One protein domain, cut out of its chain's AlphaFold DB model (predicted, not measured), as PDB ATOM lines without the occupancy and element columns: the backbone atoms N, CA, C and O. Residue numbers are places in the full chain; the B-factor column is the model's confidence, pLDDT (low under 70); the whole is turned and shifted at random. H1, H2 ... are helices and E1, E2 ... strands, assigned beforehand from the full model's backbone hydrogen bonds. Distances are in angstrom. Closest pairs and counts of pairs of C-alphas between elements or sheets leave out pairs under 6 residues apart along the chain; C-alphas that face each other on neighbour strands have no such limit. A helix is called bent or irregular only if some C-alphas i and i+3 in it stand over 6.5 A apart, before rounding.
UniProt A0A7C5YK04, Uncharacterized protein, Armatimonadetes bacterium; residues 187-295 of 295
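This is residues 187 to 295 of the 295 residues of an uncharacterized protein of Armatimonadetes bacterium (UniProt A0A7C5YK04). Look for two pairs of helices, one over the other: H1 and H2 fold back on each other as a helical hairpin, over H3 and H4, which open as a V from a corner at their link. H5 packs in the mouth of that V, away from H1 and H2, and the small strand hairpin E1 E2 lies beyond H4 at one end of the longest axis. The printed part has 109 residues with the order H1, H2, H3, H4, E1, E2, H5, mostly helix, and one antiparallel sheet, E1 - E2. It is compact, with a radius of gyration of the C-alphas of 13.3 A and spans of 40 by 30 by 23 A.

Start with H1, residues 188 to 200, H2, 208 to 221, H3, 227 to 244, and H4, 246 to 260: they form an up and down bundle, each helix running against the one before. H1 and H2, a helical hairpin, only just touch, with 3 pairs of C-alphas within 8 A, the closest Leu 198 and Arg 213, 6.6 A, at a shallow tilt of 30 degrees. H1 touches residues 229 to 236 of H3, closest at the C-alphas of Glu 199 and Leu 236, 6.4 A. H2 only just touches residues 251 to 255 of H4, with 3 pairs within 8 A, the closest Lys 214 and Leu 251, 6.6 A. H3 and H4 touch only at the corner, and only just, with 3 pairs; C-alphas 241 and 248 are closest, 6.5 A. H5, residues 284 to 292, touches H3, closest at C-alphas 230 and 286, 5.8 A, and H4, closest at C-alphas 256 and 291, 5.6 A. In the hairpin E1, 264 to 266, and E2, 269 to 271, N 264 and O 271 are 2.8 A apart, within hydrogen-bond range. Every O i to N i+4 pair is within range in H1, H2, H3 and H5; in H4 9 of 11 are.

Find C-alpha 188 at (21.457, -49.723, -45.460); from there H1 runs 18.5 A to Thr 200. H2 runs 20.2 A, H3 25.2 A, and H4 21.6 A to C-alpha 260 at (9.386, -29.982, -34.391). H4 is irregular: C-alphas 247 and 250 are 7.1 A apart. E1 measures 6.8 A and E2 6.4 A; H5 runs 12.0 A to C-alpha 292 at (15.966, -33.634, -25.004).

The C-alphas of Tyr 189 and Gln 268, the two farthest apart, are 40.1 A from each other. The printed part has no cut and ends at Ile 295, the chain's last residue. The link from E2 to H5, residues 272 to 283, is long. The mean pLDDT of the printed part is 85.9; residues 205 to 206, 266 and 268 to 276 are under 70.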
ATOM      1  N   PRO A 187      20.007 -47.499 -49.589       94.75
ATOM      2  CA  PRO A 187      20.320 -48.801 -49.019       94.75
ATOM      3  C   PRO A 187      21.030 -48.695 -47.662       94.75
ATOM      4  O   PRO A 187      21.752 -47.736 -47.377       94.75
ATOM      5  N   SER A 188      20.893 -49.720 -46.820       94.31
ATOM      6  CA  SER A 188      21.457 -49.723 -45.460       94.31
ATOM      7  C   SER A 188      22.978 -49.515 -45.422       94.31
ATOM      8  O   SER A 188      23.489 -48.884 -44.489       94.31
ATOM      9  N   TYR A 189      23.711 -49.997 -46.431       95.56
ATOM     10  CA  TYR A 189      25.153 -49.772 -46.550       95.56
ATOM     11  C   TYR A 189      25.484 -48.310 -46.867       95.56
ATOM     12  O   TYR A 189      26.479 -47.803 -46.358       95.56
ATOM     13  N   VAL A 190      24.632 -47.609 -47.625       96.19
ATOM     14  CA  VAL A 190      24.779 -46.175 -47.916       96.19
ATOM     15  C   VAL A 190      24.542 -45.363 -46.660       96.19
ATOM     16  O   VAL A 190      25.393 -44.564 -46.281       96.19
ATOM     17  N   GLN A 191      23.455 -45.641 -45.938       96.38
ATOM     18  CA  GLN A 191      23.201 -45.009 -44.640       96.38
ATOM     19  C   GLN A 191      24.380 -45.230 -43.681       96.38
ATOM     20  O   GLN A 191      24.844 -44.304 -43.020       96.38
ATOM     21  N   SER A 192      24.909 -46.455 -43.638       96.94
ATOM     22  CA  SER A 192      26.076 -46.800 -42.820       96.94
ATOM     23  C   SER A 192      27.353 -46.086 -43.272       96.94
ATOM     24  O   SER A 192      28.153 -45.707 -42.417       96.94
ATOM     25  N   GLY A 193      27.538 -45.905 -44.582       96.75
ATOM     26  CA  GLY A 193      28.649 -45.172 -45.185       96.75
ATOM     27  C   GLY A 193      28.615 -43.689 -44.830       96.75
ATOM     28  O   GLY A 193      29.617 -43.163 -44.356       96.75
ATOM     29  N   ILE A 194      27.446 -43.050 -44.930       96.75
ATOM     30  CA  ILE A 194      27.250 -41.655 -44.510       96.75
ATOM     31  C   ILE A 194      27.530 -41.506 -43.008       96.75
ATOM     32  O   ILE A 194      28.262 -40.606 -42.606       96.75
ATOM     33  N   VAL A 195      27.012 -42.407 -42.162       96.88
ATOM     34  CA  VAL A 195      27.304 -42.376 -40.714       96.88
ATOM     35  C   VAL A 195      28.798 -42.546 -40.441       96.88
ATOM     36  O   VAL A 195      29.339 -41.833 -39.604       96.88
ATOM     37  N   ARG A 196      29.480 -43.452 -41.153       96.19
ATOM     38  CA  ARG A 196      30.934 -43.628 -41.027       96.19
ATOM     39  C   ARG A 196      31.683 -42.352 -41.407       96.19
ATOM     40  O   ARG A 196      32.592 -41.974 -40.682       96.19
ATOM     41  N   TRP A 197      31.279 -41.685 -42.485       94.94
ATOM     42  CA  TRP A 197      31.868 -40.407 -42.878       94.94
ATOM     43  C   TRP A 197      31.680 -39.344 -41.789       94.94
ATOM     44  O   TRP A 197      32.647 -38.712 -41.383       94.94
ATOM     45  N   LEU A 198      30.468 -39.205 -41.238       94.56
ATOM     46  CA  LEU A 198      30.191 -38.265 -40.143       94.56
ATOM     47  C   LEU A 198      31.026 -38.564 -38.886       94.56
ATOM     48  O   LEU A 198      31.392 -37.651 -38.153       94.56
ATOM     49  N   GLU A 199      31.330 -39.835 -38.617       93.44
ATOM     50  CA  GLU A 199      32.169 -40.239 -37.484       93.44
ATOM     51  C   GLU A 199      33.649 -39.877 -37.656       93.44
ATOM     52  O   GLU A 199      34.330 -39.713 -36.639       93.44
ATOM     53  N   THR A 200      34.130 -39.780 -38.899       89.81
ATOM     54  CA  THR A 200      35.526 -39.467 -39.250       89.81
ATOM     55  C   THR A 200      35.728 -38.028 -39.720       89.81
ATOM     56  O   THR A 200      36.865 -37.582 -39.811       89.81
ATOM     57  N   ALA A 201      34.654 -37.301 -40.033       83.56
ATOM     58  CA  ALA A 201      34.726 -35.912 -40.455       83.56
ATOM     59  C   ALA A 201      35.298 -35.048 -39.320       83.56
ATOM     60  O   ALA A 201      34.736 -34.980 -38.223       83.56
ATOM     61  N   HIS A 202      36.420 -34.387 -39.595       73.31
ATOM     62  CA  HIS A 202      37.050 -33.462 -38.661       73.31
ATOM     63  C   HIS A 202      36.463 -32.050 -38.814       73.31
ATOM     64  O   HIS A 202      36.126 -31.655 -39.934       73.31
ATOM     65  N   PRO A 203      36.315 -31.285 -37.714       70.94
ATOM     66  CA  PRO A 203      35.899 -29.887 -37.789       70.94
ATOM     67  C   PRO A 203      36.871 -29.085 -38.654       70.94
ATOM     68  O   PRO A 203      38.078 -29.121 -38.409       70.94
ATOM     69  N   ARG A 204      36.360 -28.378 -39.666       70.31
ATOM     70  CA  ARG A 204      37.167 -27.497 -40.516       70.31
ATOM     71  C   ARG A 204      37.042 -26.062 -40.024       70.31
ATOM     72  O   ARG A 204      35.993 -25.639 -39.540       70.31
ATOM     73  N   VAL A 205      38.116 -25.294 -40.193       66.06
ATOM     74  CA  VAL A 205      38.142 -23.867 -39.827       66.06
ATOM     75  C   VAL A 205      37.191 -23.053 -40.715       66.06
ATOM     76  O   VAL A 205      36.545 -22.129 -40.232       66.06
ATOM     77  N   ASP A 206      37.044 -23.446 -41.984       66.75
ATOM     78  CA  ASP A 206      36.156 -22.802 -42.965       66.75
ATOM     79  C   ASP A 206      34.655 -23.052 -42.719       66.75
ATOM     80  O   ASP A 206      33.804 -22.445 -43.366       66.75
ATOM     81  N   GLY A 207      34.298 -23.938 -41.782       72.31
ATOM     82  CA  GLY A 207      32.913 -24.272 -41.458       72.31
ATOM     83  C   GLY A 207      32.162 -25.066 -42.534       72.31
ATOM     84  O   GLY A 207      30.984 -25.376 -42.321       72.31
ATOM     85  N   ALA A 208      32.812 -25.443 -43.643       75.06
ATOM     86  CA  ALA A 208      32.199 -26.225 -44.716       75.06
ATOM     87  C   ALA A 208      31.688 -27.582 -44.216       75.06
ATOM     88  O   ALA A 208      30.600 -28.043 -44.579       75.06
ATOM     89  N   ASP A 209      32.435 -28.194 -43.298       79.88
ATOM     90  CA  ASP A 209      32.081 -29.470 -42.694       79.88
ATOM     91  C   ASP A 209      30.771 -29.384 -41.897       79.88
ATOM     92  O   ASP A 209      29.942 -30.288 -41.987       79.88
ATOM     93  N   ARG A 210      30.523 -28.285 -41.169       81.56
ATOM     94  CA  ARG A 210      29.288 -28.107 -40.384       81.56
ATOM     95  C   ARG A 210      28.059 -28.088 -41.281       81.56
ATOM     96  O   ARG A 210      27.033 -28.690 -40.947       81.56
ATOM     97  N   TYR A 211      28.166 -27.444 -42.438       82.88
ATOM     98  CA  TYR A 211      27.094 -27.419 -43.424       82.88
ATOM     99  C   TYR A 211      26.817 -28.794 -44.023       82.88
ATOM    100  O   TYR A 211      25.657 -29.215 -44.073       82.88
ATOM    101  N   ILE A 212      27.868 -29.515 -44.416       87.81
ATOM    102  CA  ILE A 212      27.755 -30.874 -44.952       87.81
ATOM    103  C   ILE A 212      27.154 -31.811 -43.897       87.81
ATOM    104  O   ILE A 212      26.170 -32.498 -44.177       87.81
ATOM    105  N   ARG A 213      27.659 -31.781 -42.653       90.00
ATOM    106  CA  ARG A 213      27.124 -32.560 -41.521       90.00
ATOM    107  C   ARG A 213      25.635 -32.309 -41.330       90.00
ATOM    108  O   ARG A 213      24.867 -33.266 -41.260       90.00
ATOM    109  N   LYS A 214      25.210 -31.039 -41.284       89.81
ATOM    110  CA  LYS A 214      23.794 -30.662 -41.159       89.81
ATOM    111  C   LYS A 214      22.952 -31.337 -42.237       89.81
ATOM    112  O   LYS A 214      21.962 -31.991 -41.915       89.81
ATOM    113  N   ARG A 215      23.341 -31.181 -43.503       90.62
ATOM    114  CA  ARG A 215      22.582 -31.697 -44.650       90.62
ATOM    115  C   ARG A 215      22.524 -33.218 -44.662       90.62
ATOM    116  O   ARG A 215      21.443 -33.774 -44.812       90.62
ATOM    117  N   LEU A 216      23.639 -33.894 -44.389       93.25
ATOM    118  CA  LEU A 216      23.679 -35.356 -44.301       93.25
ATOM    119  C   LEU A 216      22.851 -35.902 -43.133       93.25
ATOM    120  O   LEU A 216      22.198 -36.932 -43.281       93.25
ATOM    121  N   ILE A 217      22.828 -35.225 -41.982       93.69
ATOM    122  CA  ILE A 217      21.976 -35.629 -40.855       93.69
ATOM    123  C   ILE A 217      20.503 -35.457 -41.217       93.69
ATOM    124  O   ILE A 217      19.723 -36.383 -41.005       93.69
ATOM    125  N   VAL A 218      20.119 -34.316 -41.797       91.19
ATOM    126  CA  VAL A 218      18.749 -34.092 -42.287       91.19
ATOM    127  C   VAL A 218      18.373 -35.146 -43.324       91.19
ATOM    128  O   VAL A 218      17.288 -35.712 -43.243       91.19
ATOM    129  N   TYR A 219      19.274 -35.465 -44.254       91.94
ATOM    130  CA  TYR A 219      19.092 -36.537 -45.229       91.94
ATOM    131  C   TYR A 219      18.837 -37.891 -44.553       91.94
ATOM    132  O   TYR A 219      17.830 -38.536 -44.823       91.94
ATOM    133  N   LEU A 220      19.689 -38.303 -43.612       94.62
ATOM    134  CA  LEU A 220      19.532 -39.572 -42.898       94.62
ATOM    135  C   LEU A 220      18.249 -39.635 -42.059       94.62
ATOM    136  O   LEU A 220      17.621 -40.692 -41.982       94.62
ATOM    137  N   LEU A 221      17.850 -38.527 -41.430       93.06
ATOM    138  CA  LEU A 221      16.668 -38.483 -40.570       93.06
ATOM    139  C   LEU A 221      15.360 -38.695 -41.337       93.06
ATOM    140  O   LEU A 221      14.385 -39.109 -40.711       93.06
ATOM    141  N   GLN A 222      15.332 -38.479 -42.655       91.75
ATOM    142  CA  GLN A 222      14.158 -38.737 -43.501       91.75
ATOM    143  C   GLN A 222      13.803 -40.224 -43.585       91.75
ATOM    144  O   GLN A 222      12.638 -40.582 -43.754       91.75
ATOM    145  N   TYR A 223      14.785 -41.107 -43.415       93.69
ATOM    146  CA  TYR A 223      14.606 -42.542 -43.615       93.69
ATOM    147  C   TYR A 223      14.598 -43.304 -42.295       93.69
ATOM    148  O   TYR A 223      15.199 -42.872 -41.309       93.69
ATOM    149  N   PRO A 224      13.922 -44.464 -42.236       94.62
ATOM    150  CA  PRO A 224      14.029 -45.347 -41.088       94.62
ATOM    151  C   PRO A 224      15.446 -45.910 -40.972       94.62
ATOM    152  O   PRO A 224      15.855 -46.772 -41.748       94.62
ATOM    153  N   LEU A 225      16.177 -45.460 -39.956       96.19
ATOM    154  CA  LEU A 225      17.503 -45.969 -39.640       96.19
ATOM    155  C   LEU A 225      17.397 -47.218 -38.767       96.19
ATOM    156  O   LEU A 225      16.564 -47.303 -37.856       96.19
ATOM    157  N   SER A 226      18.297 -48.179 -38.983       96.56
ATOM    158  CA  SER A 226      18.408 -49.341 -38.096       96.56
ATOM    159  C   SER A 226      18.727 -48.911 -36.659       96.56
ATOM    160  O   SER A 226      19.392 -47.895 -36.433       96.56
ATOM    161  N   LYS A 227      18.317 -49.709 -35.660       96.62
ATOM    162  CA  LYS A 227      18.628 -49.427 -34.244       96.62
ATOM    163  C   LYS A 227      20.132 -49.209 -34.020       96.62
ATOM    164  O   LYS A 227      20.515 -48.302 -33.290       96.62
ATOM    165  N   ARG A 228      20.979 -49.992 -34.703       97.25
ATOM    166  CA  ARG A 228      22.443 -49.860 -34.652       97.25
ATOM    167  C   ARG A 228      22.912 -48.489 -35.147       97.25
ATOM    168  O   ARG A 228      23.737 -47.867 -34.486       97.25
ATOM    169  N   LEU A 229      22.388 -48.009 -36.277       97.56
ATOM    170  CA  LEU A 229      22.739 -46.687 -36.809       97.56
ATOM    171  C   LEU A 229      22.223 -45.554 -35.919       97.56
ATOM    172  O   LEU A 229      22.953 -44.595 -35.686       97.56
ATOM    173  N   GLN A 230      21.024 -45.696 -35.348       97.62
ATOM    174  CA  GLN A 230      20.499 -44.725 -34.385       97.62
ATOM    175  C   GLN A 230      21.402 -44.595 -33.147       97.62
ATOM    176  O   GLN A 230      21.687 -43.486 -32.703       97.62
ATOM    177  N   VAL A 231      21.895 -45.712 -32.602       97.44
ATOM    178  CA  VAL A 231      22.822 -45.695 -31.457       97.44
ATOM    179  C   VAL A 231      24.167 -45.066 -31.830       97.44
ATOM    180  O   VAL A 231      24.682 -44.249 -31.070       97.44
ATOM    181  N   ARG A 232      24.719 -45.387 -33.007       97.56
ATOM    182  CA  ARG A 232      25.975 -44.787 -33.492       97.56
ATOM    183  C   ARG A 232      25.874 -43.271 -33.626       97.56
ATOM    184  O   ARG A 232      26.694 -42.562 -33.052       97.56
ATOM    185  N   LEU A 233      24.830 -42.779 -34.292       96.81
ATOM    186  CA  LEU A 233      24.589 -41.342 -34.433       96.81
ATOM    187  C   LEU A 233      24.363 -40.657 -33.078       96.81
ATOM    188  O   LEU A 233      24.922 -39.594 -32.840       96.81
ATOM    189  N   LYS A 234      23.631 -41.283 -32.147       96.81
ATOM    190  CA  LYS A 234      23.477 -40.759 -30.778       96.81
ATOM    191  C   LYS A 234      24.835 -40.595 -30.079       96.81
ATOM    192  O   LYS A 234      25.093 -39.565 -29.454       96.81
ATOM    193  N   ASN A 235      25.695 -41.609 -30.167       96.38
ATOM    194  CA  ASN A 235      27.022 -41.581 -29.551       96.38
ATOM    195  C   ASN A 235      27.922 -40.528 -30.207       96.38
ATOM    196  O   ASN A 235      28.617 -39.797 -29.500       96.38
ATOM    197  N   LEU A 236      27.863 -40.410 -31.537       95.00
ATOM    198  CA  LEU A 236      28.545 -39.362 -32.294       95.00
ATOM    199  C   LEU A 236      28.110 -37.972 -31.823       95.00
ATOM    200  O   LEU A 236      28.953 -37.148 -31.485       95.00
ATOM    201  N   PHE A 237      26.804 -37.745 -31.716       94.56
ATOM    202  CA  PHE A 237      26.239 -36.489 -31.237       94.56
ATOM    203  C   PHE A 237      26.697 -36.152 -29.819       94.56
ATOM    204  O   PHE A 237      27.148 -35.042 -29.566       94.56
ATOM    205  N   SER A 238      26.680 -37.127 -28.907       94.12
ATOM    206  CA  SER A 238      27.186 -36.942 -27.538       94.12
ATOM    207  C   SER A 238      28.687 -36.631 -27.500       94.12
ATOM    208  O   SER A 238      29.157 -35.902 -26.629       94.12
ATOM    209  N   ARG A 239      29.469 -37.186 -28.431       92.81
ATOM    210  CA  ARG A 239      30.892 -36.869 -28.577       92.81
ATOM    211  C   ARG A 239      31.088 -35.437 -29.077       92.81
ATOM    212  O   ARG A 239      31.843 -34.705 -28.448       92.81
ATOM    213  N   TRP A 240      30.371 -35.031 -30.121       91.62
ATOM    214  CA  TRP A 240      30.405 -33.662 -30.638       91.62
ATOM    215  C   TRP A 240      30.007 -32.629 -29.585       91.62
ATOM    216  O   TRP A 240      30.706 -31.643 -29.424       91.62
ATOM    217  N   ILE A 241      28.958 -32.874 -28.798       90.50
ATOM    218  CA  ILE A 241      28.554 -31.960 -27.717       90.50
ATOM    219  C   ILE A 241      29.681 -31.784 -26.691       90.50
ATOM    220  O   ILE A 241      29.989 -30.663 -26.300       90.50
ATOM    221  N   ARG A 242      30.338 -32.880 -26.288       90.88
ATOM    222  CA  ARG A 242      31.444 -32.830 -25.315       90.88
ATOM    223  C   ARG A 242      32.696 -32.141 -25.858       90.88
ATOM    224  O   ARG A 242      33.369 -31.449 -25.103       90.88
ATOM    225  N   GLN A 243      33.027 -32.373 -27.127       89.38
ATOM    226  CA  GLN A 243      34.294 -31.936 -27.727       89.38
ATOM    227  C   GLN A 243      34.201 -30.566 -28.401       89.38
ATOM    228  O   GLN A 243      35.131 -29.777 -28.306       89.38
ATOM    229  N   GLU A 244      33.089 -30.285 -29.078       87.19
ATOM    230  CA  GLU A 244      32.898 -29.092 -29.909       87.19
ATOM    231  C   GLU A 244      32.016 -28.031 -29.215       87.19
ATOM    232  O   GLU A 244      32.035 -26.868 -29.611       87.19
ATOM    233  N   GLN A 245      31.271 -28.393 -28.159       85.38
ATOM    234  CA  GLN A 245      30.482 -27.485 -27.306       85.38
ATOM    235  C   GLN A 245      29.671 -26.443 -28.111       85.38
ATOM    236  O   GLN A 245      28.812 -26.805 -28.921       85.38
ATOM    237  N   LYS A 246      29.966 -25.144 -27.935       78.12
ATOM    238  CA  LYS A 246      29.289 -24.027 -28.615       78.12
ATOM    239  C   LYS A 246      29.315 -24.143 -30.143       78.12
ATOM    240  O   LYS A 246      28.398 -23.660 -30.802       78.12
ATOM    241  N   HIS A 247      30.310 -24.816 -30.727       77.88
ATOM    242  CA  HIS A 247      30.415 -24.961 -32.181       77.88
ATOM    243  C   HIS A 247      29.315 -25.840 -32.790       77.88
ATOM    244  O   HIS A 247      29.004 -25.667 -33.972       77.88
ATOM    245  N   VAL A 248      28.697 -26.730 -32.001       85.25
ATOM    246  CA  VAL A 248      27.592 -27.600 -32.445       85.25
ATOM    247  C   VAL A 248      26.232 -27.198 -31.884       85.25
ATOM    248  O   VAL A 248      25.218 -27.716 -32.347       85.25
ATOM    249  N   GLU A 249      26.167 -26.240 -30.957       85.75
ATOM    250  CA  GLU A 249      24.908 -25.750 -30.375       85.75
ATOM    251  C   GLU A 249      23.893 -25.366 -31.464       85.75
ATOM    252  O   GLU A 249      22.746 -25.827 -31.461       85.75
ATOM    253  N   TRP A 250      24.344 -24.594 -32.458       84.06
ATOM    254  CA  TRP A 250      23.523 -24.165 -33.588       84.06
ATOM    255  C   TRP A 250      22.955 -25.349 -34.381       84.06
ATOM    256  O   TRP A 250      21.766 -25.359 -34.703       84.06
ATOM    257  N   LEU A 251      23.771 -26.380 -34.635       85.94
ATOM    258  CA  LEU A 251      23.345 -27.582 -35.353       85.94
ATOM    259  C   LEU A 251      22.203 -28.276 -34.607       85.94
ATOM    260  O   LEU A 251      21.187 -28.607 -35.211       85.94
ATOM    261  N   PHE A 252      22.318 -28.467 -33.293       89.31
ATOM    262  CA  PHE A 252      21.265 -29.132 -32.518       89.31
ATOM    263  C   PHE A 252      20.023 -28.272 -32.320       89.31
ATOM    264  O   PHE A 252      18.924 -28.819 -32.235       89.31
ATOM    265  N   ARG A 253      20.151 -26.942 -32.247       88.19
ATOM    266  CA  ARG A 253      18.977 -26.060 -32.265       88.19
ATOM    267  C   ARG A 253      18.245 -26.168 -33.605       88.19
ATOM    268  O   ARG A 253      17.034 -26.367 -33.605       88.19
ATOM    269  N   TYR A 254      18.979 -26.159 -34.719       86.88
ATOM    270  CA  TYR A 254      18.416 -26.378 -36.050       86.88
ATOM    271  C   TYR A 254      17.724 -27.745 -36.162       86.88
ATOM    272  O   TYR A 254      16.573 -27.819 -36.589       86.88
ATOM    273  N   LEU A 255      18.385 -28.829 -35.737       89.12
ATOM    274  CA  LEU A 255      17.813 -30.179 -35.787       89.12
ATOM    275  C   LEU A 255      16.552 -30.304 -34.917       89.12
ATOM    276  O   LEU A 255      15.603 -30.961 -35.335       89.12
ATOM    277  N   ARG A 256      16.501 -29.650 -33.748       90.94
ATOM    278  CA  ARG A 256      15.292 -29.590 -32.908       90.94
ATOM    279  C   ARG A 256      14.142 -28.880 -33.613       90.94
ATOM    280  O   ARG A 256      13.058 -29.449 -33.702       90.94
ATOM    281  N   SER A 257      14.381 -27.690 -34.165       86.94
ATOM    282  CA  SER A 257      13.371 -26.964 -34.948       86.94
ATOM    283  C   SER A 257      12.889 -27.785 -36.146       86.94
ATOM    284  O   SER A 257      11.687 -27.888 -36.380       86.94
ATOM    285  N   HIS A 258      13.807 -28.451 -36.849       86.25
ATOM    286  CA  HIS A 258      13.484 -29.344 -37.958       86.25
ATOM    287  C   HIS A 258      12.593 -30.520 -37.523       86.25
ATOM    288  O   HIS A 258      11.577 -30.781 -38.163       86.25
ATOM    289  N   LEU A 259      12.919 -31.192 -36.409       88.12
ATOM    290  CA  LEU A 259      12.101 -32.274 -35.849       88.12
ATOM    291  C   LEU A 259      10.720 -31.802 -35.380       88.12
ATOM    292  O   LEU A 259       9.745 -32.536 -35.531       88.12
ATOM    293  N   ALA A 260      10.636 -30.592 -34.830       87.38
ATOM    294  CA  ALA A 260       9.386 -29.982 -34.391       87.38
ATOM    295  C   ALA A 260       8.530 -29.446 -35.554       87.38
ATOM    296  O   ALA A 260       7.396 -29.029 -35.330       87.38
ATOM    297  N   GLY A 261       9.060 -29.421 -36.784       84.12
ATOM    298  CA  GLY A 261       8.400 -28.778 -37.920       84.12
ATOM    299  C   GLY A 261       8.254 -27.264 -37.741       84.12
ATOM    300  O   GLY A 261       7.333 -26.670 -38.296       84.12
ATOM    301  N   GLN A 262       9.139 -26.642 -36.961       83.75
ATOM    302  CA  GLN A 262       9.105 -25.218 -36.640       83.75
ATOM    303  C   GLN A 262      10.174 -24.437 -37.416       83.75
ATOM    304  O   GLN A 262      11.243 -24.980 -37.713       83.75
ATOM    305  N   PRO A 263       9.927 -23.150 -37.720       79.19
ATOM    306  CA  PRO A 263      10.968 -22.241 -38.179       79.19
ATOM    307  C   PRO A 263      12.118 -22.178 -37.180       79.19
ATOM    308  O   PRO A 263      11.920 -22.125 -35.967       79.19
ATOM    309  N   PHE A 264      13.333 -22.176 -37.703       77.62
ATOM    310  CA  PHE A 264      14.543 -21.947 -36.939       77.62
ATOM    311  C   PHE A 264      14.998 -20.506 -37.161       77.62
ATOM    312  O   PHE A 264      15.287 -20.119 -38.288       77.62
ATOM    313  N   VAL A 265      15.045 -19.699 -36.102       73.44
ATOM    314  CA  VAL A 265      15.384 -18.270 -36.194       73.44
ATOM    315  C   VAL A 265      16.771 -18.021 -35.611       73.44
ATOM    316  O   VAL A 265      17.079 -18.475 -34.506       73.44
ATOM    317  N   VAL A 266      17.604 -17.288 -36.351       68.12
ATOM    318  CA  VAL A 266      18.936 -16.840 -35.921       68.12
ATOM    319  C   VAL A 266      19.061 -15.357 -36.240       68.12
ATOM    320  O   VAL A 266      19.070 -14.968 -37.407       68.12
ATOM    321  N   GLY A 267      19.131 -14.517 -35.204       76.88
ATOM    322  CA  GLY A 267      19.076 -13.064 -35.379       76.88
ATOM    323  C   GLY A 267      17.768 -12.642 -36.056       76.88
ATOM    324  O   GLY A 267      16.690 -12.995 -35.587       76.88
ATOM    325  N   GLN A 268      17.867 -11.916 -37.171       64.44
ATOM    326  CA  GLN A 268      16.716 -11.497 -37.986       64.44
ATOM    327  C   GLN A 268      16.326 -12.522 -39.069       64.44
ATOM    328  O   GLN A 268      15.344 -12.325 -39.785       64.44
ATOM    329  N   THR A 269      17.071 -13.621 -39.208       52.16
ATOM    330  CA  THR A 269      16.871 -14.595 -40.285       52.16
ATOM    331  C   THR A 269      15.998 -15.748 -39.820       52.16
ATOM    332  O   THR A 269      16.309 -16.431 -38.843       52.16
ATOM    333  N   THR A 270      14.922 -16.005 -40.564       63.06
ATOM    334  CA  THR A 270      14.044 -17.160 -40.352       63.06
ATOM    335  C   THR A 270      14.360 -18.245 -41.374       63.06
ATOM    336  O   THR A 270      14.090 -18.096 -42.564       63.06
ATOM    337  N   PHE A 271      14.909 -19.363 -40.912       63.47
ATOM    338  CA  PHE A 271      15.071 -20.579 -41.697       63.47
ATOM    339  C   PHE A 271      13.808 -21.421 -41.547       63.47
ATOM    340  O   PHE A 271      13.545 -21.993 -40.490       63.47
ATOM    341  N   LEU A 272      13.001 -21.506 -42.602       48.91
ATOM    342  CA  LEU A 272      11.846 -22.398 -42.595       48.91
ATOM    343  C   LEU A 272      12.321 -23.858 -42.503       48.91
ATOM    344  O   LEU A 272      13.336 -24.214 -43.116       48.91
ATOM    345  N   PRO A 273      11.609 -24.724 -41.759       54.34
ATOM    346  CA  PRO A 273      11.893 -26.146 -41.792       54.34
ATOM    347  C   PRO A 273      11.711 -26.592 -43.242       54.34
ATOM    348  O   PRO A 273      10.722 -26.227 -43.879       54.34
ATOM    349  N   SER A 274      12.674 -27.340 -43.789       54.34
ATOM    350  CA  SER A 274      12.521 -27.881 -45.138       54.34
ATOM    351  C   SER A 274      11.309 -28.811 -45.139       54.34
ATOM    352  O   SER A 274      11.403 -29.965 -44.723       54.34
ATOM    353  N   SER A 275      10.157 -28.305 -45.582       49.44
ATOM    354  CA  SER A 275       8.907 -29.062 -45.702       49.44
ATOM    355  C   SER A 275       9.059 -30.268 -46.632       49.44
ATOM    356  O   SER A 275       8.287 -31.221 -46.533       49.44
ATOM    357  N   ARG A 276      10.097 -30.246 -47.481       59.25
ATOM    358  CA  ARG A 276      10.518 -31.346 -48.354       59.25
ATOM    359  C   ARG A 276      11.089 -32.549 -47.597       59.25
ATOM    360  O   ARG A 276      11.030 -33.650 -48.121       59.25
ATOM    361  N   TYR A 277      11.608 -32.375 -46.380       71.12
ATOM    362  CA  TYR A 277      12.380 -33.407 -45.678       71.12
ATOM    363  C   TYR A 277      11.762 -33.744 -44.322       71.12
ATOM    364  O   TYR A 277      12.295 -33.392 -43.275       71.12
ATOM    365  N   LYS A 278      10.607 -34.415 -44.315       82.81
ATOM    366  CA  LYS A 278       9.969 -34.811 -43.053       82.81
ATOM    367  C   LYS A 278      10.788 -35.912 -42.360       82.81
ATOM    368  O   LYS A 278      11.073 -36.931 -42.989       82.81
ATOM    369  N   PRO A 279      11.131 -35.761 -41.070       87.44
ATOM    370  CA  PRO A 279      11.876 -36.779 -40.346       87.44
ATOM    371  C   PRO A 279      11.022 -38.029 -40.111       87.44
ATOM    372  O   PRO A 279       9.835 -37.962 -39.789       87.44
ATOM    373  N   SER A 280      11.649 -39.196 -40.215       90.25
ATOM    374  CA  SER A 280      11.014 -40.481 -39.954       90.25
ATOM    375  C   SER A 280      10.706 -40.651 -38.466       90.25
ATOM    376  O   SER A 280      11.593 -40.622 -37.604       90.25
ATOM    377  N   ASN A 281       9.442 -40.933 -38.148       91.44
ATOM    378  CA  ASN A 281       9.000 -41.265 -36.789       91.44
ATOM    379  C   ASN A 281       9.582 -42.598 -36.266       91.44
ATOM    380  O   ASN A 281       9.520 -42.883 -35.067       91.44
ATOM    381  N   LYS A 282      10.189 -43.410 -37.145       94.12
ATOM    382  CA  LYS A 282      10.877 -44.662 -36.794       94.12
ATOM    383  C   LYS A 282      12.248 -44.420 -36.145       94.12
ATOM    384  O   LYS A 282      12.778 -45.319 -35.490       94.12
ATOM    385  N   ASN A 283      12.784 -43.199 -36.223       94.25
ATOM    386  CA  ASN A 283      14.060 -42.805 -35.617       94.25
ATOM    387  C   ASN A 283      13.929 -42.432 -34.126       94.25
ATOM    388  O   ASN A 283      14.513 -41.457 -33.664       94.25
ATOM    389  N   LYS A 284      13.154 -43.206 -33.347       93.62
ATOM    390  CA  LYS A 284      12.745 -42.866 -31.967       93.62
ATOM    391  C   LYS A 284      13.911 -42.523 -31.036       93.62
ATOM    392  O   LYS A 284      13.792 -41.589 -30.246       93.62
ATOM    393  N   ILE A 285      15.023 -43.263 -31.110       93.94
ATOM    394  CA  ILE A 285      16.183 -43.051 -30.227       93.94
ATOM    395  C   ILE A 285      16.823 -41.694 -30.526       93.94
ATOM    396  O   ILE A 285      17.105 -40.931 -29.603       93.94
ATOM    397  N   LEU A 286      17.021 -41.394 -31.812       94.12
ATOM    398  CA  LEU A 286      17.626 -40.141 -32.253       94.12
ATOM    399  C   LEU A 286      16.705 -38.957 -32.023       94.12
ATOM    400  O   LEU A 286      17.146 -37.970 -31.447       94.12
ATOM    401  N   ASN A 287      15.435 -39.072 -32.403       92.75
ATOM    402  CA  ASN A 287      14.475 -37.986 -32.250       92.75
ATOM    403  C   ASN A 287      14.346 -37.600 -30.770       92.75
ATOM    404  O   ASN A 287      14.438 -36.425 -30.435       92.75
ATOM    405  N   LYS A 288      14.242 -38.586 -29.864       94.94
ATOM    406  CA  LYS A 288      14.223 -38.333 -28.415       94.94
ATOM    407  C   LYS A 288      15.522 -37.691 -27.924       94.94
ATOM    408  O   LYS A 288      15.469 -36.770 -27.117       94.94
ATOM    409  N   PHE A 289      16.678 -38.172 -28.388       95.50
ATOM    410  CA  PHE A 289      17.967 -37.598 -28.005       95.50
ATOM    411  C   PHE A 289      18.087 -36.135 -28.441       95.50
ATOM    412  O   PHE A 289      18.388 -35.288 -27.612       95.50
ATOM    413  N   ILE A 290      17.807 -35.833 -29.713       93.25
ATOM    414  CA  ILE A 290      17.896 -34.479 -30.268       93.25
ATOM    415  C   ILE A 290      16.940 -33.534 -29.529       93.25
ATOM    416  O   ILE A 290      17.351 -32.441 -29.154       93.25
ATOM    417  N   MET A 291      15.695 -33.955 -29.275       91.94
ATOM    418  CA  MET A 291      14.693 -33.121 -28.595       91.94
ATOM    419  C   MET A 291      15.040 -32.821 -27.134       91.94
ATOM    420  O   MET A 291      14.780 -31.717 -26.668       91.94
ATOM    421  N   ASN A 292      15.650 -33.774 -26.427       91.94
ATOM    422  CA  ASN A 292      15.966 -33.634 -25.004       91.94
ATOM    423  C   ASN A 292      17.379 -33.099 -24.742       91.94
ATOM    424  O   ASN A 292      17.757 -32.920 -23.586       91.94
ATOM    425  N   CYS A 293      18.187 -32.897 -25.784       86.25
ATOM    426  CA  CYS A 293      19.550 -32.432 -25.612       86.25
ATOM    427  C   CYS A 293      19.571 -30.953 -25.216       86.25
ATOM    428  O   CYS A 293      19.127 -30.087 -25.975       86.25
ATOM    429  N   VAL A 294      20.143 -30.676 -24.047       77.06
ATOM    430  CA  VAL A 294      20.526 -29.334 -23.603       77.06
ATOM    431  C   VAL A 294      22.025 -29.194 -23.862       77.06
ATOM    432  O   VAL A 294      22.791 -30.077 -23.475       77.06
ATOM    433  N   ILE A 295      22.411 -28.153 -24.598       75.12
ATOM    434  CA  ILE A 295      23.797 -27.806 -24.949       75.12
ATOM    435  C   ILE A 295      24.053 -26.417 -24.401       75.12
ATOM    436  O   ILE A 295      23.119 -25.595 -24.553       75.12
TER     437      ILE A 295